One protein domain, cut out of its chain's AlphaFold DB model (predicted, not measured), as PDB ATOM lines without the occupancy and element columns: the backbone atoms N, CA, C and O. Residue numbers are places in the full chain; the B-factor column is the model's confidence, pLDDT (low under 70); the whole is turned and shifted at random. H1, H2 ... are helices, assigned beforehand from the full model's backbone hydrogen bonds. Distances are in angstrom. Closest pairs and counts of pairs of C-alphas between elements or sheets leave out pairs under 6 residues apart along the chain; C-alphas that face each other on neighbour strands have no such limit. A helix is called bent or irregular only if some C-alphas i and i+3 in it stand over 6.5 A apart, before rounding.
ATOM      1  N   SER A  23      12.152  -8.980  11.576       54.66
ATOM      2  CA  SER A  23      11.686  -9.791  10.463       54.66
ATOM      3  C   SER A  23      12.117 -11.220  10.756       54.66
ATOM      4  O   SER A  23      13.263 -11.461  11.154       54.66
ATOM      5  N   SER A  24      11.176 -12.157  10.681       59.66
ATOM      6  CA  SER A  24      11.507 -13.568  10.748       59.66
ATOM      7  C   SER A  24      12.413 -13.830   9.554       59.66
ATOM      8  O   SER A  24      11.954 -13.982   8.424       59.66
ATOM      9  N   SER A  25      13.723 -13.744   9.772       66.50
ATOM     10  CA  SER A  25      14.659 -13.805   8.671       66.50
ATOM     11  C   SER A  25      14.652 -15.231   8.154       66.50
ATOM     12  O   SER A  25      14.754 -16.190   8.922       66.50
ATOM     13  N   MET A  26      14.515 -15.370   6.838       72.75
ATOM     14  CA  MET A  26      14.533 -16.659   6.143       72.75
ATOM     15  C   MET A  26      15.737 -17.517   6.573       72.75
ATOM     16  O   MET A  26      15.647 -18.738   6.668       72.75
ATOM     17  N   LEU A  27      16.843 -16.864   6.943       71.88
ATOM     18  CA  LEU A  27      18.054 -17.483   7.471       71.88
ATOM     19  C   LEU A  27      17.814 -18.297   8.756       71.88
ATOM     20  O   LEU A  27      18.355 -19.393   8.868       71.88
ATOM     21  N   VAL A  28      16.987 -17.824   9.698       73.62
ATOM     22  CA  VAL A  28      16.668 -18.569  10.937       73.62
ATOM     23  C   VAL A  28      15.981 -19.892  10.614       73.62
ATOM     24  O   VAL A  28      16.310 -20.921  11.199       73.62
ATOM     25  N   VAL A  29      15.054 -19.877   9.657       78.19
ATOM     26  CA  VAL A  29      14.322 -21.074   9.225       78.19
ATOM     27  C   VAL A  29      15.246 -22.041   8.526       78.19
ATOM     28  O   VAL A  29      15.219 -23.224   8.831       78.19
ATOM     29  N   ILE A  30      16.091 -21.538   7.625       77.69
ATOM     30  CA  ILE A  30      17.076 -22.358   6.922       77.69
ATOM     31  C   ILE A  30      17.976 -23.063   7.939       77.69
ATOM     32  O   ILE A  30      18.152 -24.274   7.859       77.69
ATOM     33  N   VAL A  31      18.490 -22.344   8.943       76.69
ATOM     34  CA  VAL A  31      19.305 -22.947  10.009       76.69
ATOM     35  C   VAL A  31      18.506 -23.988  10.797       76.69
ATOM     36  O   VAL A  31      19.011 -25.079  11.047       76.69
ATOM     37  N   ALA A  32      17.255 -23.701  11.151       78.62
ATOM     38  CA  ALA A  32      16.416 -24.637  11.890       78.62
ATOM     39  C   ALA A  32      16.088 -25.911  11.088       78.62
ATOM     40  O   ALA A  32      16.163 -27.010  11.638       78.62
ATOM     41  N   ILE A  33      15.798 -25.781   9.791       82.19
ATOM     42  CA  ILE A  33      15.608 -26.905   8.866       82.19
ATOM     43  C   ILE A  33      16.895 -27.729   8.782       82.19
ATOM     44  O   ILE A  33      16.847 -28.946   8.934       82.19
ATOM     45  N   MET A  34      18.055 -27.084   8.624       78.94
ATOM     46  CA  MET A  34      19.355 -27.765   8.586       78.94
ATOM     47  C   MET A  34      19.634 -28.558   9.870       78.94
ATOM     48  O   MET A  34      20.110 -29.691   9.797       78.94
ATOM     49  N   ILE A  35      19.296 -28.010  11.042       79.12
ATOM     50  CA  ILE A  35      19.397 -28.725  12.324       79.12
ATOM     51  C   ILE A  35      18.515 -29.978  12.318       79.12
ATOM     52  O   ILE A  35      18.976 -31.047  12.708       79.12
ATOM     53  N   HIS A  36      17.274 -29.881  11.840       82.94
ATOM     54  CA  HIS A  36      16.359 -31.026  11.810       82.94
ATOM     55  C   HIS A  36      16.784 -32.085  10.793       82.94
ATOM     56  O   HIS A  36      16.695 -33.269  11.095       82.94
ATOM     57  N   PHE A  37      17.323 -31.686   9.639       80.75
ATOM     58  CA  PHE A  37      17.940 -32.617   8.690       80.75
ATOM     59  C   PHE A  37      19.152 -33.332   9.291       80.75
ATOM     60  O   PHE A  37      19.293 -34.539   9.122       80.75
ATOM     61  N   THR A  38      19.995 -32.610  10.036       77.75
ATOM     62  CA  THR A  38      21.129 -33.194  10.774       77.75
ATOM     63  C   THR A  38      20.629 -34.226  11.782       77.75
ATOM     64  O   THR A  38      21.156 -35.330  11.859       77.75
ATOM     65  N   LEU A  39      19.589 -33.882  12.542       81.62
ATOM     66  CA  LEU A  39      19.019 -34.746  13.569       81.62
ATOM     67  C   LEU A  39      18.372 -35.993  12.952       81.62
ATOM     68  O   LEU A  39      18.587 -37.095  13.440       81.62
ATOM     69  N   LEU A  40      17.668 -35.832  11.830       81.50
ATOM     70  CA  LEU A  40      17.084 -36.933  11.066       81.50
ATOM     71  C   LEU A  40      18.172 -37.858  10.500       81.50
ATOM     72  O   LEU A  40      18.047 -39.076  10.584       81.50
ATOM     73  N   PHE A  41      19.281 -37.298  10.010       77.75
ATOM     74  CA  PHE A  41      20.442 -38.072   9.566       77.75
ATOM     75  C   PHE A  41      21.092 -38.866  10.709       77.75
ATOM     76  O   PHE A  41      21.408 -40.041  10.544       77.75
ATOM     77  N   VAL A  42      21.244 -38.262  11.891       77.44
ATOM     78  CA  VAL A  42      21.756 -38.956  13.084       77.44
ATOM     79  C   VAL A  42      20.821 -40.094  13.500       77.44
ATOM     80  O   VAL A  42      21.281 -41.208  13.728       77.44
ATOM     81  N   VAL A  43      19.511 -39.846  13.547       81.19
ATOM     82  CA  VAL A  43      18.503 -40.866  13.875       81.19
ATOM     83  C   VAL A  43      18.596 -42.074  12.933       81.19
ATOM     84  O   VAL A  43      18.551 -43.216  13.394       81.19
ATOM     85  N   LEU A  44      18.796 -41.827  11.636       75.12
ATOM     86  CA  LEU A  44      19.000 -42.870  10.629       75.12
ATOM     87  C   LEU A  44      20.289 -43.669  10.859       75.12
ATOM     88  O   LEU A  44      20.265 -44.897  10.789       75.12
ATOM     89  N   LEU A  45      21.403 -42.999  11.173       73.75
ATOM     90  CA  LEU A  45      22.681 -43.669  11.451       73.75
ATOM     91  C   LEU A  45      22.585 -44.634  12.636       73.75
ATOM     92  O   LEU A  45      23.129 -45.734  12.580       73.75
ATOM     93  N   TYR A  46      21.862 -44.245  13.686       79.75
ATOM     94  CA  TYR A  46      21.640 -45.085  14.865       79.75
ATOM     95  C   TYR A  46      20.468 -46.068  14.706       79.75
ATOM     96  O   TYR A  46      20.136 -46.766  15.663       79.75
ATOM     97  N   ARG A  47      19.846 -46.141  13.516       79.44
ATOM     98  CA  ARG A  47      18.678 -46.988  13.206       79.44
ATOM     99  C   ARG A  47      17.510 -46.813  14.182       79.44
ATOM    100  O   ARG A  47      16.741 -47.740  14.424       79.44
ATOM    101  N   GLN A  48      17.355 -45.612  14.734       83.50
ATOM    102  CA  GLN A  48      16.265 -45.284  15.652       83.50
ATOM    103  C   GLN A  48      15.020 -44.850  14.873       83.50
ATOM    104  O   GLN A  48      14.550 -43.723  15.008       83.50
ATOM    105  N   ASN A  49      14.478 -45.736  14.039       82.81
ATOM    106  CA  ASN A  49      13.382 -45.406  13.119       82.81
ATOM    107  C   ASN A  49      12.140 -44.838  13.834       82.81
ATOM    108  O   ASN A  49      11.439 -43.997  13.276       82.81
ATOM    109  N   GLU A  50      11.924 -45.211  15.098       86.06
ATOM    110  CA  GLU A  50      10.865 -44.679  15.966       86.06
ATOM    111  C   GLU A  50      10.958 -43.159  16.193       86.06
ATOM    112  O   GLU A  50       9.945 -42.513  16.447       86.06
ATOM    113  N   MET A  51      12.150 -42.562  16.077       85.31
ATOM    114  CA  MET A  51      12.380 -41.127  16.294       85.31
ATOM    115  C   MET A  51      12.140 -40.275  15.038       85.31
ATOM    116  O   MET A  51      12.017 -39.050  15.128       85.31
ATOM    117  N   VAL A  52      12.051 -40.903  13.860       85.88
ATOM    118  CA  VAL A  52      11.880 -40.219  12.567       85.88
ATOM    119  C   VAL A  52      10.576 -39.419  12.488       85.88
ATOM    120  O   VAL A  52      10.647 -38.255  12.075       85.88
ATOM    121  N   PRO A  53       9.414 -39.944  12.933       86.38
ATOM    122  CA  PRO A  53       8.176 -39.179  12.936       86.38
ATOM    123  C   PRO A  53       8.293 -37.884  13.734       86.38
ATOM    124  O   PRO A  53       7.948 -36.816  13.236       86.38
ATOM    125  N   TYR A  54       8.879 -37.949  14.929       87.25
ATOM    126  CA  TYR A  54       9.033 -36.795  15.811       87.25
ATOM    127  C   TYR A  54       9.972 -35.735  15.229       87.25
ATOM    128  O   TYR A  54       9.637 -34.549  15.239       87.25
ATOM    129  N   ALA A  55      11.122 -36.146  14.680       85.19
ATOM    130  CA  ALA A  55      12.067 -35.230  14.038       85.19
ATOM    131  C   ALA A  55      11.443 -34.534  12.815       85.19
ATOM    132  O   ALA A  55      11.617 -33.328  12.616       85.19
ATOM    133  N   PHE A  56      10.668 -35.275  12.020       85.00
ATOM    134  CA  PHE A  56       9.973 -34.738  10.856       85.00
ATOM    135  C   PHE A  56       8.844 -33.775  11.248       85.00
ATOM    136  O   PHE A  56       8.777 -32.655  10.735       85.00
ATOM    137  N   SER A  57       7.992 -34.161  12.203       85.31
ATOM    138  CA  SER A  57       6.911 -33.310  12.705       85.31
ATOM    139  C   SER A  57       7.450 -32.023  13.332       85.31
ATOM    140  O   SER A  57       6.898 -30.953  13.086       85.31
ATOM    141  N   ALA A  58       8.556 -32.086  14.082       85.25
ATOM    142  CA  ALA A  58       9.207 -30.903  14.651       85.25
ATOM    143  C   ALA A  58       9.707 -29.923  13.569       85.25
ATOM    144  O   ALA A  58       9.545 -28.709  13.706       85.25
ATOM    145  N   CYS A  59      10.232 -30.436  12.451       85.31
ATOM    146  CA  CYS A  59      10.615 -29.609  11.306       85.31
ATOM    147  C   CYS A  59       9.395 -28.904  10.683       85.31
ATOM    148  O   CYS A  59       9.420 -27.690  10.461       85.31
ATOM    149  N   LEU A  60       8.295 -29.641  10.473       84.94
ATOM    150  CA  LEU A  60       7.038 -29.074   9.972       84.94
ATOM    151  C   LEU A  60       6.493 -27.984  10.897       84.94
ATOM    152  O   LEU A  60       6.105 -26.921  10.416       84.94
ATOM    153  N   PHE A  61       6.530 -28.200  12.216       85.19
ATOM    154  CA  PHE A  61       6.138 -27.196  13.208       85.19
ATOM    155  C   PHE A  61       6.876 -25.875  13.005       85.19
ATOM    156  O   PHE A  61       6.254 -24.814  12.994       85.19
ATOM    157  N   ILE A  62       8.194 -25.930  12.821       84.62
ATOM    158  CA  ILE A  62       9.018 -24.731  12.660       84.62
ATOM    159  C   ILE A  62       8.667 -23.988  11.373       84.62
ATOM    160  O   ILE A  62       8.515 -22.767  11.404       84.62
ATOM    161  N   ILE A  63       8.497 -24.706  10.260       83.94
ATOM    162  CA  ILE A  63       8.097 -24.114   8.974       83.94
ATOM    163  C   ILE A  63       6.730 -23.442   9.109       83.94
ATOM    164  O   ILE A  63       6.543 -22.294   8.714       83.94
ATOM    165  N   CYS A  64       5.779 -24.137   9.718       84.00
ATOM    166  CA  CYS A  64       4.440 -23.638   9.955       84.00
ATOM    167  C   CYS A  64       4.443 -22.370  10.827       84.00
ATOM    168  O   CYS A  64       3.879 -21.348  10.426       84.00
ATOM    169  N   PHE A  65       5.118 -22.394  11.980       83.19
ATOM    170  CA  PHE A  65       5.240 -21.222  12.850       83.19
ATOM    171  C   PHE A  65       5.929 -20.053  12.155       83.19
ATOM    172  O   PHE A  65       5.519 -18.909  12.343       83.19
ATOM    173  N   TYR A  66       6.939 -20.334  11.333       84.69
ATOM    174  CA  TYR A  66       7.583 -19.312  10.529       84.69
ATOM    175  C   TYR A  66       6.605 -18.645   9.566       84.69
ATOM    176  O   TYR A  66       6.517 -17.423   9.560       84.69
ATOM    177  N   LEU A  67       5.845 -19.425   8.795       83.44
ATOM    178  CA  LEU A  67       4.875 -18.875   7.849       83.44
ATOM    179  C   LEU A  67       3.813 -18.034   8.563       83.44
ATOM    180  O   LEU A  67       3.470 -16.956   8.087       83.44
ATOM    181  N   ALA A  68       3.327 -18.481   9.724       82.25
ATOM    182  CA  ALA A  68       2.366 -17.712  10.514       82.25
ATOM    183  C   ALA A  68       2.966 -16.404  11.058       82.25
ATOM    184  O   ALA A  68       2.312 -15.362  11.014       82.25
ATOM    185  N   ALA A  69       4.208 -16.441  11.547       81.69
ATOM    186  CA  ALA A  69       4.912 -15.249  12.009       81.69
ATOM    187  C   ALA A  69       5.171 -14.270  10.856       81.69
ATOM    188  O   ALA A  69       4.927 -13.075  11.007       81.69
ATOM    189  N   ASN A  70       5.601 -14.779   9.700       82.38
ATOM    190  CA  ASN A  70       5.868 -13.975   8.518       82.38
ATOM    191  C   ASN A  70       4.584 -13.331   7.988       82.38
ATOM    192  O   ASN A  70       4.566 -12.137   7.739       82.38
ATOM    193  N   GLN A  71       3.477 -14.078   7.934       84.19
ATOM    194  CA  GLN A  71       2.168 -13.544   7.556       84.19
ATOM    195  C   GLN A  71       1.716 -12.404   8.481       84.19
ATOM    196  O   GLN A  71       1.107 -11.437   8.025       84.19
ATOM    197  N   LEU A  72       1.994 -12.508   9.784       82.50
ATOM    198  CA  LEU A  72       1.647 -11.468  10.751       82.50
ATOM    199  C   LEU A  72       2.495 -10.206  10.532       82.50
ATOM    200  O   LEU A  72       1.940  -9.111  10.497       82.50
ATOM    201  N   ILE A  73       3.802 -10.376  10.317       79.94
ATOM    202  CA  ILE A  73       4.749  -9.291  10.021       79.94
ATOM    203  C   ILE A  73       4.397  -8.599   8.705       79.94
ATOM    204  O   ILE A  73       4.269  -7.378   8.664       79.94
ATOM    205  N   ASP A  74       4.218  -9.373   7.637       79.06
ATOM    206  CA  ASP A  74       3.924  -8.854   6.304       79.06
ATOM    207  C   ASP A  74       2.585  -8.127   6.292       79.06
ATOM    208  O   ASP A  74       2.458  -7.087   5.647       79.06
ATOM    209  N   PHE A  75       1.596  -8.615   7.044       81.75
ATOM    210  CA  PHE A  75       0.334  -7.912   7.207       81.75
ATOM    211  C   PHE A  75       0.500  -6.580   7.948       81.75
ATOM    212  O   PHE A  75      -0.070  -5.579   7.521       81.75
ATOM    213  N   GLU A  76       1.250  -6.550   9.051       77.06
ATOM    214  CA  GLU A  76       1.485  -5.305   9.788       77.06
ATOM    215  C   GLU A  76       2.228  -4.284   8.927       77.06
ATOM    216  O   GLU A  76       1.753  -3.158   8.817       77.06
ATOM    217  N   ASN A  77       3.296  -4.691   8.238       74.94
ATOM    218  CA  ASN A  77       4.091  -3.803   7.388       74.94
ATOM    219  C   ASN A  77       3.318  -3.332   6.145       74.94
ATOM    220  O   ASN A  77       3.315  -2.147   5.827       74.94
ATOM    221  N   SER A  78       2.634  -4.241   5.442       76.12
ATOM    222  CA  SER A  78       1.959  -3.913   4.174       76.12
ATOM    223  C   SER A  78       0.671  -3.119   4.377       76.12
ATOM    224  O   SER A  78       0.222  -2.423   3.469       76.12
ATOM    225  N   PHE A  79       0.041  -3.234   5.552       75.62
ATOM    226  CA  PHE A  79      -1.221  -2.558   5.843       75.62
ATOM    227  C   PHE A  79      -1.101  -1.457   6.898       75.62
ATOM    228  O   PHE A  79      -2.127  -0.860   7.217       75.62
ATOM    229  N   GLU A  80       0.092  -1.124   7.405       75.62
ATOM    230  CA  GLU A  80       0.271  -0.107   8.457       75.62
ATOM    231  C   GLU A  80      -0.436   1.211   8.106       75.62
ATOM    232  O   GLU A  80      -1.252   1.713   8.883       75.62
ATOM    233  N   HIS A  81      -0.233   1.704   6.881       72.31
ATOM    234  CA  HIS A  81      -0.870   2.922   6.377       72.31
ATOM    235  C   HIS A  81      -2.410   2.826   6.358       72.31
ATOM    236  O   HIS A  81      -3.119   3.741   6.784       72.31
ATOM    237  N   PHE A  82      -2.957   1.684   5.935       71.06
ATOM    238  CA  PHE A  82      -4.404   1.442   5.904       71.06
ATOM    239  C   PHE A  82      -5.011   1.238   7.296       71.06
ATOM    240  O   PHE A  82      -6.195   1.503   7.503       71.06
ATOM    241  N   LEU A  83      -4.213   0.765   8.256       69.69
ATOM    242  CA  LEU A  83      -4.620   0.612   9.650       69.69
ATOM    243  C   LEU A  83      -4.628   1.948  10.404       69.69
ATOM    244  O   LEU A  83      -5.409   2.082  11.347       69.69
ATOM    245  N   MET A  84      -3.788   2.903   9.995       70.75
ATOM    246  CA  MET A  84      -3.716   4.259  10.558       70.75
ATOM    247  C   MET A  84      -4.704   5.237   9.899       70.75
ATOM    248  O   MET A  84      -5.068   6.246  10.501       70.75
ATOM    249  N   SER A  85      -5.177   4.943   8.685       71.19
ATOM    250  CA  SER A  85      -6.129   5.791   7.963       71.19
ATOM    251  C   SER A  85      -7.550   5.718   8.543       71.19
ATOM    252  O   SER A  85      -8.149   4.646   8.644       71.19
ATOM    253  N   SER A  86      -8.136   6.874   8.874       61.72
ATOM    254  CA  SER A  86      -9.507   6.984   9.404       61.72
ATOM    255  C   SER A  86     -10.599   6.734   8.355       61.72
ATOM    256  O   SER A  86     -11.754   6.485   8.707       61.72
ATOM    257  N   THR A  87     -10.252   6.789   7.066       69.31
ATOM    258  CA  THR A  87     -11.199   6.681   5.945       69.31
ATOM    259  C   THR A  87     -11.369   5.251   5.440       69.31
ATOM    260  O   THR A  87     -12.308   4.967   4.691       69.31
ATOM    261  N   GLN A  88     -10.504   4.329   5.866       64.25
ATOM    262  CA  GLN A  88     -10.524   2.940   5.430       64.25
ATOM    263  C   GLN A  88     -11.000   1.975   6.522       64.25
ATOM    264  O   GLN A  88     -10.813   2.215   7.715       64.25
ATOM    265  N   PRO A  89     -11.625   0.840   6.152       71.25
ATOM    266  CA  PRO A  89     -12.168  -0.107   7.116       71.25
ATOM    267  C   PRO A  89     -11.062  -0.992   7.723       71.25
ATOM    268  O   PRO A  89     -11.095  -2.217   7.582       71.25
ATOM    269  N   GLY A  90     -10.114  -0.402   8.460       75.31
ATOM    270  CA  GLY A  90      -9.009  -1.118   9.115       75.31
ATOM    271  C   GLY A  90      -9.481  -2.277  10.003       75.31
ATOM    272  O   GLY A  90      -8.854  -3.334  10.052       75.31
ATOM    273  N   ARG A  91     -10.666  -2.156  10.624       76.50
ATOM    274  CA  ARG A  91     -11.297  -3.244  11.397       76.50
ATOM    275  C   ARG A  91     -11.635  -4.474  10.543       76.50
ATOM    276  O   ARG A  91     -11.477  -5.594  11.022       76.50
ATOM    277  N   GLN A  92     -12.091  -4.290   9.301       77.44
ATOM    278  CA  GLN A  92     -12.386  -5.408   8.391       77.44
ATOM    279  C   GLN A  92     -11.098  -6.078   7.912       77.44
ATOM    280  O   GLN A  92     -11.038  -7.303   7.856       77.44
ATOM    281  N   ILE A  93     -10.062  -5.283   7.640       80.19
ATOM    282  CA  ILE A  93      -8.752  -5.766   7.194       80.19
ATOM    283  C   ILE A  93      -8.090  -6.604   8.306       80.19
ATOM    284  O   ILE A  93      -7.706  -7.748   8.064       80.19
ATOM    285  N   LYS A  94      -8.089  -6.119   9.561       79.94
ATOM    286  CA  LYS A  94      -7.612  -6.890  10.732       79.94
ATOM    287  C   LYS A  94      -8.391  -8.187  10.946       79.94
ATOM    288  O   LYS A  94      -7.784  -9.227  11.197       79.94
ATOM    289  N   ALA A  95      -9.721  -8.139  10.839       80.69
ATOM    290  CA  ALA A  95     -10.567  -9.319  11.003       80.69
ATOM    291  C   ALA A  95     -10.302 -10.373   9.918       80.69
ATOM    292  O   ALA A  95     -10.301 -11.566  10.214       80.69
ATOM    293  N   ASN A  96     -10.041  -9.950   8.678       80.69
ATOM    294  CA  ASN A  96      -9.693 -10.873   7.604       80.69
ATOM    295  C   ASN A  96      -8.321 -11.517   7.834       80.69
ATOM    296  O   ASN A  96      -8.190 -12.727   7.690       80.69
ATOM    297  N   ASN A  97      -7.326 -10.749   8.287       84.00
ATOM    298  CA  ASN A  97      -6.023 -11.318   8.631       84.00
ATOM    299  C   ASN A  97      -6.105 -12.313   9.793       84.00
ATOM    300  O   ASN A  97      -5.515 -13.384   9.730       84.00
ATOM    301  N   HIS A  98      -6.905 -12.017  10.821       82.56
ATOM    302  CA  HIS A  98      -7.150 -12.981  11.896       82.56
ATOM    303  C   HIS A  98      -7.783 -14.273  11.375       82.56
ATOM    304  O   HIS A  98      -7.404 -15.343  11.832       82.56
ATOM    305  N   ARG A  99      -8.685 -14.209  10.384       82.56
ATOM    306  CA  ARG A  99      -9.228 -15.421   9.744       82.56
ATOM    307  C   ARG A  99      -8.152 -16.224   9.019       82.56
ATOM    308  O   ARG A  99      -8.149 -17.442   9.149       82.56
ATOM    309  N   VAL A 100      -7.247 -15.562   8.296       84.25
ATOM    310  CA  VAL A 100      -6.118 -16.225   7.620       84.25
ATOM    311  C   VAL A 100      -5.211 -16.910   8.643       84.25
ATOM    312  O   VAL A 100      -4.938 -18.099   8.513       84.25
ATOM    313  N   ILE A 101      -4.824 -16.206   9.710       84.19
ATOM    314  CA  ILE A 101      -3.988 -16.767  10.781       84.19
ATOM    315  C   ILE A 101      -4.705 -17.932  11.481       84.19
ATOM    316  O   ILE A 101      -4.107 -18.987  11.680       84.19
ATOM    317  N   SER A 102      -5.990 -17.792  11.819       83.19
ATOM    318  CA  SER A 102      -6.774 -18.878  12.416       83.19
ATOM    319  C   SER A 102      -6.865 -20.095  11.499       83.19
ATOM    320  O   SER A 102      -6.720 -21.215  11.980       83.19
ATOM    321  N   LEU A 103      -7.050 -19.899  10.190       86.88
ATOM    322  CA  LEU A 103      -7.040 -20.992   9.221       86.88
ATOM    323  C   LEU A 103      -5.681 -21.699   9.205       86.88
ATOM    324  O   LEU A 103      -5.646 -22.925   9.247       86.88
ATOM    325  N   MET A 104      -4.571 -20.953   9.216       85.44
ATOM    326  CA  MET A 104      -3.229 -21.541   9.300       85.44
ATOM    327  C   MET A 104      -3.052 -22.369  10.576       85.44
ATOM    328  O   MET A 104      -2.535 -23.479  10.505       85.44
ATOM    329  N   VAL A 105      -3.522 -21.883  11.729       85.69
ATOM    330  CA  VAL A 105      -3.467 -22.631  12.998       85.69
ATOM    331  C   VAL A 105      -4.299 -23.914  12.934       85.69
ATOM    332  O   VAL A 105      -3.837 -24.962  13.377       85.69
ATOM    333  N   VAL A 106      -5.502 -23.868  12.356       86.38
ATOM    334  CA  VAL A 106      -6.344 -25.063  12.170       86.38
ATOM    335  C   VAL A 106      -5.656 -26.072  11.251       86.38
ATOM    336  O   VAL A 106      -5.603 -27.255  11.576       86.38
ATOM    337  N   VAL A 107      -5.073 -25.610  10.142       86.56
ATOM    338  CA  VAL A 107      -4.289 -26.458   9.237       86.56
ATOM    339  C   VAL A 107      -3.124 -27.101   9.985       86.56
ATOM    340  O   VAL A 107      -2.948 -28.308   9.869       86.56
ATOM    341  N   MET A 108      -2.380 -26.356  10.807       84.50
ATOM    342  CA  MET A 108      -1.314 -26.932  11.639       84.50
ATOM    343  C   MET A 108      -1.855 -28.025  12.561       84.50
ATOM    344  O   MET A 108      -1.349 -29.145  12.534       84.50
ATOM    345  N   LEU A 109      -2.910 -27.730  13.329       84.88
ATOM    346  CA  LEU A 109      -3.523 -28.674  14.269       84.88
ATOM    347  C   LEU A 109      -3.994 -29.972  13.603       84.88
ATOM    348  O   LEU A 109      -4.024 -31.002  14.265       84.88
ATOM    349  N   ILE A 110      -4.340 -29.927  12.315       86.75
ATOM    350  CA  ILE A 110      -4.724 -31.102  11.526       86.75
ATOM    351  C   ILE A 110      -3.487 -31.814  10.960       86.75
ATOM    352  O   ILE A 110      -3.356 -33.029  11.091       86.75
ATOM    353  N   PHE A 111      -2.554 -31.082  10.348       83.31
ATOM    354  CA  PHE A 111      -1.392 -31.668   9.673       83.31
ATOM    355  C   PHE A 111      -0.390 -32.310  10.633       83.31
ATOM    356  O   PHE A 111       0.237 -33.304  10.278       83.31
ATOM    357  N   ILE A 112      -0.241 -31.780  11.846       83.06
ATOM    358  CA  ILE A 112       0.685 -32.318  12.848       83.06
ATOM    359  C   ILE A 112       0.329 -33.762  13.244       83.06
ATOM    360  O   ILE A 112       1.180 -34.634  13.071       83.06
ATOM    361  N   PRO A 113      -0.884 -34.076  13.737       82.06
ATOM    362  CA  PRO A 113      -1.233 -35.450  14.088       82.06
ATOM    363  C   PRO A 113      -1.271 -36.361  12.860       82.06
ATOM    364  O   PRO A 113      -0.854 -37.510  12.960       82.06
ATOM    365  N   ILE A 114      -1.685 -35.850  11.692       84.06
ATOM    366  CA  ILE A 114      -1.616 -36.614  10.438       84.06
ATOM    367  C   ILE A 114      -0.171 -36.982  10.107       84.06
ATOM    368  O   ILE A 114       0.071 -38.101   9.670       84.06
ATOM    369  N   SER A 115       0.788 -36.078  10.342       84.88
ATOM    370  CA  SER A 115       2.192 -36.366  10.058       84.88
ATOM    371  C   SER A 115       2.677 -37.589  10.833       84.88
ATOM    372  O   SER A 115       3.265 -38.471  10.227       84.88
ATOM    373  N   LEU A 116       2.297 -37.733  12.108       85.31
ATOM    374  CA  LEU A 116       2.668 -38.886  12.939       85.31
ATOM    375  C   LEU A 116       2.092 -40.223  12.444       85.31
ATOM    376  O   LEU A 116       2.620 -41.273  12.794       85.31
ATOM    377  N   LEU A 117       1.019 -40.188  11.650       85.38
ATOM    378  CA  LEU A 117       0.361 -41.368  11.084       85.38
ATOM    379  C   LEU A 117       0.846 -41.698   9.664       85.38
ATOM    380  O   LEU A 117       0.370 -42.665   9.068       85.38
ATOM    381  N   LEU A 118       1.751 -40.895   9.091       83.88
ATOM    382  CA  LEU A 118       2.284 -41.156   7.758       83.88
ATOM    383  C   LEU A 118       3.153 -42.423   7.757       83.88
ATOM    384  O   LEU A 118       3.925 -42.645   8.688       83.88
ATOM    385  N   PRO A 119       3.101 -43.234   6.688       84.69
ATOM    386  CA  PRO A 119       4.057 -44.313   6.492       84.69
ATOM    387  C   PRO A 119       5.421 -43.715   6.126       84.69
ATOM    388  O   PRO A 119       5.674 -43.318   4.985       84.69
ATOM    389  N   TYR A 120       6.309 -43.625   7.115       83.81
ATOM    390  CA  TYR A 120       7.649 -43.056   6.946       83.81
ATOM    391  C   TYR A 120       8.598 -43.951   6.138       83.81
ATOM    392  O   TYR A 120       9.674 -43.489   5.763       83.81
ATOM    393  N   ASP A 121       8.192 -45.173   5.786       81.69
ATOM    394  CA  ASP A 121       8.985 -46.128   4.999       81.69
ATOM    395  C   ASP A 121       9.477 -45.533   3.674       81.69
ATOM    396  O   ASP A 121      10.621 -45.738   3.274       81.69
ATOM    397  N   GLY A 122       8.647 -44.719   3.011       77.75
ATOM    398  CA  GLY A 122       9.042 -44.031   1.780       77.75
ATOM    399  C   GLY A 122      10.138 -42.984   2.006       77.75
ATOM    400  O   GLY A 122      11.065 -42.872   1.203       77.75
ATOM    401  N   ILE A 123      10.063 -42.239   3.113       77.06
ATOM    402  CA  ILE A 123      11.072 -41.235   3.485       77.06
ATOM    403  C   ILE A 123      12.380 -41.935   3.855       77.06
ATOM    404  O   ILE A 123      13.442 -41.521   3.387       77.06
ATOM    405  N   LEU A 124      12.298 -43.019   4.629       80.88
ATOM    406  CA  LEU A 124      13.435 -43.867   4.977       80.88
ATOM    407  C   LEU A 124      14.119 -44.406   3.713       80.88
ATOM    408  O   LEU A 124      15.317 -44.201   3.543       80.88
ATOM    409  N   ALA A 125      13.362 -44.973   2.770       79.88
ATOM    410  CA  ALA A 125      13.905 -45.515   1.525       79.88
ATOM    411  C   ALA A 125      14.582 -44.449   0.643       79.88
ATOM    412  O   ALA A 125      15.619 -44.704   0.026       79.88
ATOM    413  N   ILE A 126      14.016 -43.238   0.559       76.88
ATOM    414  CA  ILE A 126      14.643 -42.121  -0.168       76.88
ATOM    415  C   ILE A 126      15.941 -41.695   0.524       76.88
ATOM    416  O   ILE A 126      16.953 -41.483  -0.145       76.88
ATOM    417  N   MET A 127      15.932 -41.591   1.853       73.19
ATOM    418  CA  MET A 127      17.115 -41.219   2.628       73.19
ATOM    419  C   MET A 127      18.218 -42.276   2.537       73.19
ATOM    420  O   MET A 127      19.380 -41.914   2.370       73.19
ATOM    421  N   GLU A 128      17.876 -43.564   2.557       77.50
ATOM    422  CA  GLU A 128      18.820 -44.658   2.318       77.50
ATOM    423  C   GLU A 128      19.442 -44.561   0.927       77.50
ATOM    424  O   GLU A 128      20.662 -44.620   0.800       77.50
ATOM    425  N   LYS A 129      18.639 -44.323  -0.119       78.62
ATOM    426  CA  LYS A 129      19.153 -44.101  -1.483       78.62
ATOM    427  C   LYS A 129      20.106 -42.912  -1.553       78.62
ATOM    428  O   LYS A 129      21.134 -43.004  -2.218       78.62
ATOM    429  N   ILE A 130      19.796 -41.816  -0.859       74.62
ATOM    430  CA  ILE A 130      20.687 -40.653  -0.759       74.62
ATOM    431  C   ILE A 130      21.975 -41.031  -0.018       74.62
ATOM    432  O   ILE A 130      23.059 -40.688  -0.481       74.62
ATOM    433  N   GLY A 131      21.888 -41.793   1.074       74.12
ATOM    434  CA  GLY A 131      23.050 -42.326   1.785       74.12
ATOM    435  C   GLY A 131      23.925 -43.219   0.900       74.12
ATOM    436  O   GLY A 131      25.147 -43.065   0.875       74.12
ATOM    437  N   TYR A 132      23.319 -44.097   0.100       75.56
ATOM    438  CA  TYR A 132      24.026 -44.919  -0.885       75.56
ATOM    439  C   TYR A 132      24.649 -44.086  -2.006       75.56
ATOM    440  O   TYR A 132      25.767 -44.374  -2.424       75.56
ATOM    441  N   ALA A 133      23.974 -43.033  -2.466       71.19
ATOM    442  CA  ALA A 133      24.514 -42.125  -3.471       71.19
ATOM    443  C   ALA A 133      25.719 -41.339  -2.934       71.19
ATOM    444  O   ALA A 133      26.738 -41.246  -3.613       71.19
ATOM    445  N   ILE A 134      25.638 -40.827  -1.701       72.94
ATOM    446  CA  ILE A 134      26.744 -40.123  -1.041       72.94
ATOM    447  C   ILE A 134      27.921 -41.076  -0.833       72.94
ATOM    448  O   ILE A 134      29.043 -40.750  -1.206       72.94
ATOM    449  N   THR A 135      27.685 -42.265  -0.278       70.75
ATOM    450  CA  THR A 135      28.754 -43.254  -0.070       70.75
ATOM    451  C   THR A 135      29.361 -43.721  -1.392       70.75
ATOM    452  O   THR A 135      30.578 -43.797  -1.494       70.75
ATOM    453  N   GLY A 136      28.552 -43.952  -2.429       71.25
ATOM    454  CA  GLY A 136      29.027 -44.277  -3.776       71.25
ATOM    455  C   GLY A 136      29.863 -43.156  -4.397       71.25
ATOM    456  O   GLY A 136      30.924 -43.419  -4.955       71.25
ATOM    457  N   PHE A 137      29.439 -41.901  -4.240       69.94
ATOM    458  CA  PHE A 137      30.208 -40.738  -4.680       69.94
ATOM    459  C   PHE A 137      31.539 -40.612  -3.930       69.94
ATOM    460  O   PHE A 137      32.562 -40.305  -4.532       69.94
ATOM    461  N   LEU A 138      31.556 -40.906  -2.629       69.81
ATOM    462  CA  LEU A 138      32.790 -40.948  -1.848       69.81
ATOM    463  C   LEU A 138      33.722 -42.067  -2.329       69.81
ATOM    464  O   LEU A 138      34.901 -41.808  -2.534       69.81
ATOM    465  N   PHE A 139      33.211 -43.276  -2.576       71.44
ATOM    466  CA  PHE A 139      33.999 -44.366  -3.167       71.44
ATOM    467  C   PHE A 139      34.578 -43.983  -4.530       71.44
ATOM    468  O   PHE A 139      35.744 -44.259  -4.798       71.44
ATOM    469  N   PHE A 140      33.798 -43.293  -5.362       74.06
ATOM    470  CA  PHE A 140      34.285 -42.738  -6.618       74.06
ATOM    471  C   PHE A 140      35.429 -41.737  -6.391       74.06
ATOM    472  O   PHE A 140      36.485 -41.875  -7.005       74.06
ATOM    473  N   LEU A 141      35.283 -40.791  -5.457       72.38
ATOM    474  CA  LEU A 141      36.360 -39.864  -5.089       72.38
ATOM    475  C   LEU A 141      37.618 -40.579  -4.569       72.38
ATOM    476  O   LEU A 141      38.724 -40.114  -4.831       72.38
ATOM    477  N   PHE A 142      37.478 -41.707  -3.867       66.50
ATOM    478  CA  PHE A 142      38.620 -42.520  -3.438       66.50
ATOM    479  C   PHE A 142      39.254 -43.312  -4.585       66.50
ATOM    480  O   PHE A 142      40.474 -43.416  -4.619       66.50
ATOM    481  N   SER A 143      38.473 -43.801  -5.555       73.25
ATOM    482  CA  SER A 143      39.006 -44.460  -6.763       73.25
ATOM    483  C   SER A 143      39.838 -43.527  -7.654       73.25
ATOM    484  O   SER A 143      40.630 -43.989  -8.468       73.25
ATOM    485  N   LEU A 144      39.679 -42.211  -7.482       73.94
ATOM    486  CA  LEU A 144      40.487 -41.179  -8.134       73.94
ATOM    487  C   LEU A 144      41.861 -40.979  -7.481       73.94
ATOM    488  O   LEU A 144      42.720 -40.328  -8.077       73.94
ATOM    489  N   ILE A 145      42.089 -41.509  -6.275       72.56
ATOM    490  CA  ILE A 145      43.426 -41.559  -5.683       72.56
ATOM    491  C   ILE A 145      44.146 -42.728  -6.361       72.56
ATOM    492  O   ILE A 145      43.695 -43.860  -6.197       72.56
ATOM    493  N   GLN A 173      36.299 -55.121   8.260       63.00
ATOM    494  CA  GLN A 173      36.702 -54.265   9.381       63.00
ATOM    495  C   GLN A 173      37.254 -52.915   8.908       63.00
ATOM    496  O   GLN A 173      36.875 -51.882   9.457       63.00
ATOM    497  N   PHE A 174      38.091 -52.900   7.870       64.25
ATOM    498  CA  PHE A 174      38.630 -51.666   7.302       64.25
ATOM    499  C   PHE A 174      37.528 -50.774   6.715       64.25
ATOM    500  O   PHE A 174      37.480 -49.582   7.014       64.25
ATOM    501  N   VAL A 175      36.585 -51.348   5.961       62.75
ATOM    502  CA  VAL A 175      35.426 -50.623   5.415       62.75
ATOM    503  C   VAL A 175      34.562 -50.040   6.535       62.75
ATOM    504  O   VAL A 175      34.180 -48.873   6.455       62.75
ATOM    505  N   ASN A 176      34.322 -50.791   7.614       62.78
ATOM    506  CA  ASN A 176      33.583 -50.290   8.777       62.78
ATOM    507  C   ASN A 176      34.314 -49.134   9.480       62.78
ATOM    508  O   ASN A 176      33.680 -48.150   9.863       62.78
ATOM    509  N   ILE A 177      35.643 -49.212   9.616       70.44
ATOM    510  CA  ILE A 177      36.462 -48.135  10.193       70.44
ATOM    511  C   ILE A 177      36.413 -46.889   9.303       70.44
ATOM    512  O   ILE A 177      36.195 -45.785   9.798       70.44
ATOM    513  N   VAL A 178      36.552 -47.044   7.985       66.00
ATOM    514  CA  VAL A 178      36.480 -45.930   7.028       66.00
ATOM    515  C   VAL A 178      35.090 -45.295   7.025       66.00
ATOM    516  O   VAL A 178      34.978 -44.071   7.078       66.00
ATOM    517  N   GLN A 179      34.024 -46.100   7.041       57.31
ATOM    518  CA  GLN A 179      32.648 -45.617   7.164       57.31
ATOM    519  C   GLN A 179      32.437 -44.849   8.473       57.31
ATOM    520  O   GLN A 179      31.788 -43.800   8.474       57.31
ATOM    521  N   PHE A 180      33.004 -45.326   9.583       65.50
ATOM    522  CA  PHE A 180      32.947 -44.641  10.872       65.50
ATOM    523  C   PHE A 180      33.670 -43.286  10.827       65.50
ATOM    524  O   PHE A 180      33.098 -42.267  11.216       65.50
ATOM    525  N   VAL A 181      34.880 -43.237  10.259       68.88
ATOM    526  CA  VAL A 181      35.656 -41.996  10.080       68.88
ATOM    527  C   VAL A 181      34.927 -41.002   9.169       68.88
ATOM    528  O   VAL A 181      34.864 -39.814   9.479       68.88
ATOM    529  N   LEU A 182      34.316 -41.468   8.080       61.03
ATOM    530  CA  LEU A 182      33.506 -40.642   7.181       61.03
ATOM    531  C   LEU A 182      32.239 -40.115   7.841       61.03
ATOM    532  O   LEU A 182      31.873 -38.960   7.642       61.03
ATOM    533  N   THR A 183      31.582 -40.942   8.648       65.00
ATOM    534  CA  THR A 183      30.413 -40.524   9.423       65.00
ATOM    535  C   THR A 183      30.800 -39.404  10.384       65.00
ATOM    536  O   THR A 183      30.128 -38.375  10.435       65.00
ATOM    537  N   ILE A 184      31.938 -39.546  11.070       67.00
ATOM    538  CA  ILE A 184      32.516 -38.487  11.903       67.00
ATOM    539  C   ILE A 184      32.825 -37.240  11.065       67.00
ATOM    540  O   ILE A 184      32.479 -36.137  11.480       67.00
ATOM    541  N   LEU A 185      33.412 -37.385   9.874       67.94
ATOM    542  CA  LEU A 185      33.718 -36.265   8.980       67.94
ATOM    543  C   LEU A 185      32.450 -35.508   8.550       67.94
ATOM    544  O   LEU A 185      32.420 -34.281   8.600       67.94
ATOM    545  N   VAL A 186      31.385 -36.220   8.171       71.75
ATOM    546  CA  VAL A 186      30.087 -35.631   7.805       71.75
ATOM    547  C   VAL A 186      29.460 -34.918   9.000       71.75
ATOM    548  O   VAL A 186      28.967 -33.800   8.847       71.75
ATOM    549  N   ILE A 187      29.535 -35.507  10.197       69.00
ATOM    550  CA  ILE A 187      29.094 -34.860  11.440       69.00
ATOM    551  C   ILE A 187      29.895 -33.576  11.685       69.00
ATOM    552  O   ILE A 187      29.301 -32.542  11.977       69.00
ATOM    553  N   ILE A 188      31.219 -33.595  11.509       72.31
ATOM    554  CA  ILE A 188      32.070 -32.404  11.645       72.31
ATOM    555  C   ILE A 188      31.679 -31.339  10.614       72.31
ATOM    556  O   ILE A 188      31.538 -30.175  10.977       72.31
ATOM    557  N   ILE A 189      31.452 -31.706   9.350       75.56
ATOM    558  CA  ILE A 189      31.016 -30.770   8.299       75.56
ATOM    559  C   ILE A 189      29.658 -30.154   8.651       75.56
ATOM    560  O   ILE A 189      29.490 -28.939   8.527       75.56
ATOM    561  N   LEU A 190      28.710 -30.959   9.136       68.50
ATOM    562  CA  LEU A 190      27.407 -30.490   9.606       68.50
ATOM    563  C   LEU A 190      27.547 -29.540  10.798       68.50
ATOM    564  O   LEU A 190      26.955 -28.462  10.782       68.50
ATOM    565  N   LEU A 191      28.384 -29.873  11.782       70.88
ATOM    566  CA  LEU A 191      28.670 -29.019  12.938       70.88
ATOM    567  C   LEU A 191      29.349 -27.705  12.533       70.88
ATOM    568  O   LEU A 191      28.973 -26.646  13.029       70.88
ATOM    569  N   VAL A 192      30.305 -27.736  11.599       78.62
ATOM    570  CA  VAL A 192      30.965 -26.536  11.061       78.62
ATOM    571  C   VAL A 192      29.983 -25.684  10.257       78.62
ATOM    572  O   VAL A 192      29.995 -24.457  10.369       78.62
ATOM    573  N   GLY A 193      29.116 -26.307   9.457       73.19
ATOM    574  CA  GLY A 193      28.053 -25.628   8.716       73.19
ATOM    575  C   GLY A 193      27.058 -24.946   9.654       73.19
ATOM    576  O   GLY A 193      26.735 -23.773   9.466       73.19
ATOM    577  N   LEU A 194      26.651 -25.645  10.711       70.06
ATOM    578  CA  LEU A 194      25.780 -25.138  11.765       70.06
ATOM    579  C   LEU A 194      26.451 -23.992  12.527       70.06
ATOM    580  O   LEU A 194      25.847 -22.934  12.673       70.06
ATOM    581  N   TRP A 195      27.723 -24.135  12.907       77.38
ATOM    582  CA  TRP A 195      28.521 -23.068  13.514       77.38
ATOM    583  C   TRP A 195      28.584 -21.825  12.621       77.38
ATOM    584  O   TRP A 195      28.250 -20.727  13.063       77.38
ATOM    585  N   LYS A 196      28.943 -21.978  11.339       79.62
ATOM    586  CA  LYS A 196      28.976 -20.863  10.378       79.62
ATOM    587  C   LYS A 196      27.596 -20.230  10.186       79.62
ATOM    588  O   LYS A 196      27.508 -19.008  10.067       79.62
ATOM    589  N   GLY A 197      26.535 -21.035  10.172       69.81
ATOM    590  CA  GLY A 197      25.149 -20.576  10.107       69.81
ATOM    591  C   GLY A 197      24.766 -19.737  11.323       69.81
ATOM    592  O   GLY A 197      24.239 -18.639  11.162       69.81
ATOM    593  N   VAL A 198      25.111 -20.200  12.527       73.12
ATOM    594  CA  VAL A 198      24.903 -19.475  13.788       73.12
ATOM    595  C   VAL A 198      25.714 -18.181  13.820       73.12
ATOM    596  O   VAL A 198      25.160 -17.134  14.138       73.12
ATOM    597  N   VAL A 199      26.990 -18.201  13.426       79.25
ATOM    598  CA  VAL A 199      27.824 -16.988  13.357       79.25
ATOM    599  C   VAL A 199      27.239 -15.980  12.368       79.25
ATOM    600  O   VAL A 199      27.083 -14.811  12.717       79.25
ATOM    601  N   ARG A 200      26.844 -16.411  11.162       74.62
ATOM    602  CA  ARG A 200      26.156 -15.535  10.198       74.62
ATOM    603  C   ARG A 200      24.843 -14.998  10.750       74.62
ATOM    604  O   ARG A 200      24.545 -13.831  10.526       74.62
ATOM    605  N   LEU A 201      24.076 -15.816  11.465       68.88
ATOM    606  CA  LEU A 201      22.836 -15.386  12.097       68.88
ATOM    607  C   LEU A 201      23.098 -14.314  13.160       68.88
ATOM    608  O   LEU A 201      22.408 -13.302  13.174       68.88
ATOM    609  N   ILE A 202      24.106 -14.501  14.012       75.31
ATOM    610  CA  ILE A 202      24.498 -13.523  15.035       75.31
ATOM    611  C   ILE A 202      24.938 -12.212  14.379       75.31
ATOM    612  O   ILE A 202      24.483 -11.150  14.794       75.31
ATOM    613  N   LEU A 203      25.779 -12.275  13.342       74.69
ATOM    614  CA  LEU A 203      26.218 -11.092  12.597       74.69
ATOM    615  C   LEU A 203      25.035 -10.384  11.930       74.69
ATOM    616  O   LEU A 203      24.882  -9.181  12.089       74.69
ATOM    617  N   TYR A 204      24.140 -11.130  11.284       73.06
ATOM    618  CA  TYR A 204      22.921 -10.586  10.688       73.06
ATOM    619  C   TYR A 204      22.019  -9.912  11.728       73.06
ATOM    620  O   TYR A 204      21.532  -8.809  11.501       73.06
ATOM    621  N   LEU A 205      21.797 -10.553  12.881       71.56
ATOM    622  CA  LEU A 205      20.996  -9.991  13.971       71.56
ATOM    623  C   LEU A 205      21.648  -8.734  14.551       71.56
ATOM    624  O   LEU A 205      20.944  -7.762  14.812       71.56
ATOM    625  N   ARG A 206      22.976  -8.734  14.715       76.31
ATOM    626  CA  ARG A 206      23.751  -7.565  15.142       76.31
ATOM    627  C   ARG A 206      23.597  -6.424  14.144       76.31
ATOM    628  O   ARG A 206      23.261  -5.319  14.551       76.31
ATOM    629  N   ASP A 207      23.807  -6.686  12.861       71.38
ATOM    630  CA  ASP A 207      23.805  -5.657  11.822       71.38
ATOM    631  C   ASP A 207      22.396  -5.067  11.635       71.38
ATOM    632  O   ASP A 207      22.250  -3.849  11.580       71.38
ATOM    633  N   ASN A 208      21.343  -5.893  11.688       65.69
ATOM    634  CA  ASN A 208      19.955  -5.415  11.697       65.69
ATOM    635  C   ASN A 208      19.602  -4.615  12.958       65.69
ATOM    636  O   ASN A 208      18.851  -3.642  12.886       65.69
ATOM    637  N   TYR A 209      20.108  -5.020  14.125       65.81
ATOM    638  CA  TYR A 209      19.883  -4.293  15.374       65.81
ATOM    639  C   TYR A 209      20.576  -2.925  15.345       65.81
ATOM    640  O   TYR A 209      19.967  -1.912  15.686       65.81
ATOM    641  N   VAL A 210      21.823  -2.877  14.871       63.41
ATOM    642  CA  VAL A 210      22.613  -1.648  14.731       63.41
ATOM    643  C   VAL A 210      21.991  -0.706  13.697       63.41
ATOM    644  O   VAL A 210      21.811   0.475  13.988       63.41
ATOM    645  N   GLN A 211      21.577  -1.214  12.532       55.66
ATOM    646  CA  GLN A 211      20.942  -0.396  11.497       55.66
ATOM    647  C   GLN A 211      19.604   0.190  11.955       55.66
ATOM    648  O   GLN A 211      19.398   1.388  11.770       55.66
ATOM    649  N   LYS A 212      18.736  -0.588  12.622       54.25
ATOM    650  CA  LYS A 212      17.449  -0.091  13.150       54.25
ATOM    651  C   LYS A 212      17.610   0.948  14.263       54.25
ATOM    652  O   LYS A 212      16.774   1.835  14.385       54.25
ATOM    653  N   HIS A 213      18.672   0.877  15.066       52.19
ATOM    654  CA  HIS A 213      18.939   1.888  16.095       52.19
ATOM    655  C   HIS A 213      19.626   3.153  15.556       52.19
ATOM    656  O   HIS A 213      19.486   4.213  16.165       52.19
TER     657      HIS A 213
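AT A GLANCE: This is residues 23 to 145 and 173 to 213 of the 309 residues of the protein "DUF4129 domain-containing protein" of Trichococcus flocculiformis (UniProt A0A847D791). Four long helices lie side by side in one flat layer, in the row H5, H1, H2, H3, each running opposite to the next, and H4 crosses over one face of that layer at one end. Residues 139 to 145 of and after H4, residues 173 to 178 of H5 and the loop of residues 84 to 89 stick out. The printed part has 164 residues, with five named helices in the order H1 to H5 and no named strand; its class is all helix. The whole is loose, with a radius of gyration of the C-alphas of 21.9 A, and flat, spanning 77 by 42 by 22 A.

HOW THE PARTS SIT: H1, residues 26 to 45, touches H2, residues 49 to 84; they form a helical hairpin at a shallow tilt of 7 degrees, and the closest C-alphas are those of His 36 and Cys 59, 5.9 A apart. H2 touches H1 with residues 49 to 66 alone. H2 also forms a helical hairpin with H3, residues 90 to 116; they touch at a shallow tilt of 4 degrees, opposite ways, with the C-alphas of Leu 83 and Gly 90 closest at 4.7 A. H4, residues 121 to 143, is about perpendicular to H1 at 86 degrees and close but not clearly touching, the closest C-alphas being those of Leu 44 and Leu 124, 8.0 A apart. H2 and H4 are near each other, while H3 and H4 are apart. H5, residues 173 to 213, touches H1 with residues 190 to 201 alone, at a shallow tilt of 17 degrees, opposite ways; the C-alphas of Val 31 and Gly 197 are closest at 6.3 A. H5 is apart from H2, H3 and H4. The packing of the touching helices is mostly aligned. Every O i to N i+4 pair is within hydrogen-bond range in H1, H4 and H5; in H2 it is 28 of 32 and in H3 22 of 23.

IN THESE COORDINATES: H1 begins with C-alpha 26 at (14.533, -16.659, 6.143) and is 28.7 A long. H2 is 52.6 A long and irregular, with C-alphas 78 and 81 7.7 A apart and a kink of 49 degrees near residue 78. H3 measures 39.7 A and H4 32.3 A, with C-alpha 121 at (8.985, -46.128, 4.999). H5, the longest helix at 41 residues and 59.3 A, ends with C-alpha 213 at (18.939, 1.888, 16.095).

THE WHOLE: The two C-alphas farthest apart are those of Thr 87 and Gln 173, at 77.6 A. Residues 146 to 172 are not printed, and C-alphas 145 and 173 are 20.8 A apart across this cut. The links H1 to H2, H2 to H3 and H3 to H4 are tight. The mean pLDDT of the printed part is 76.2; 32 residues are under 70, among them 23 to 25, 178 to 185 and 208 to 213.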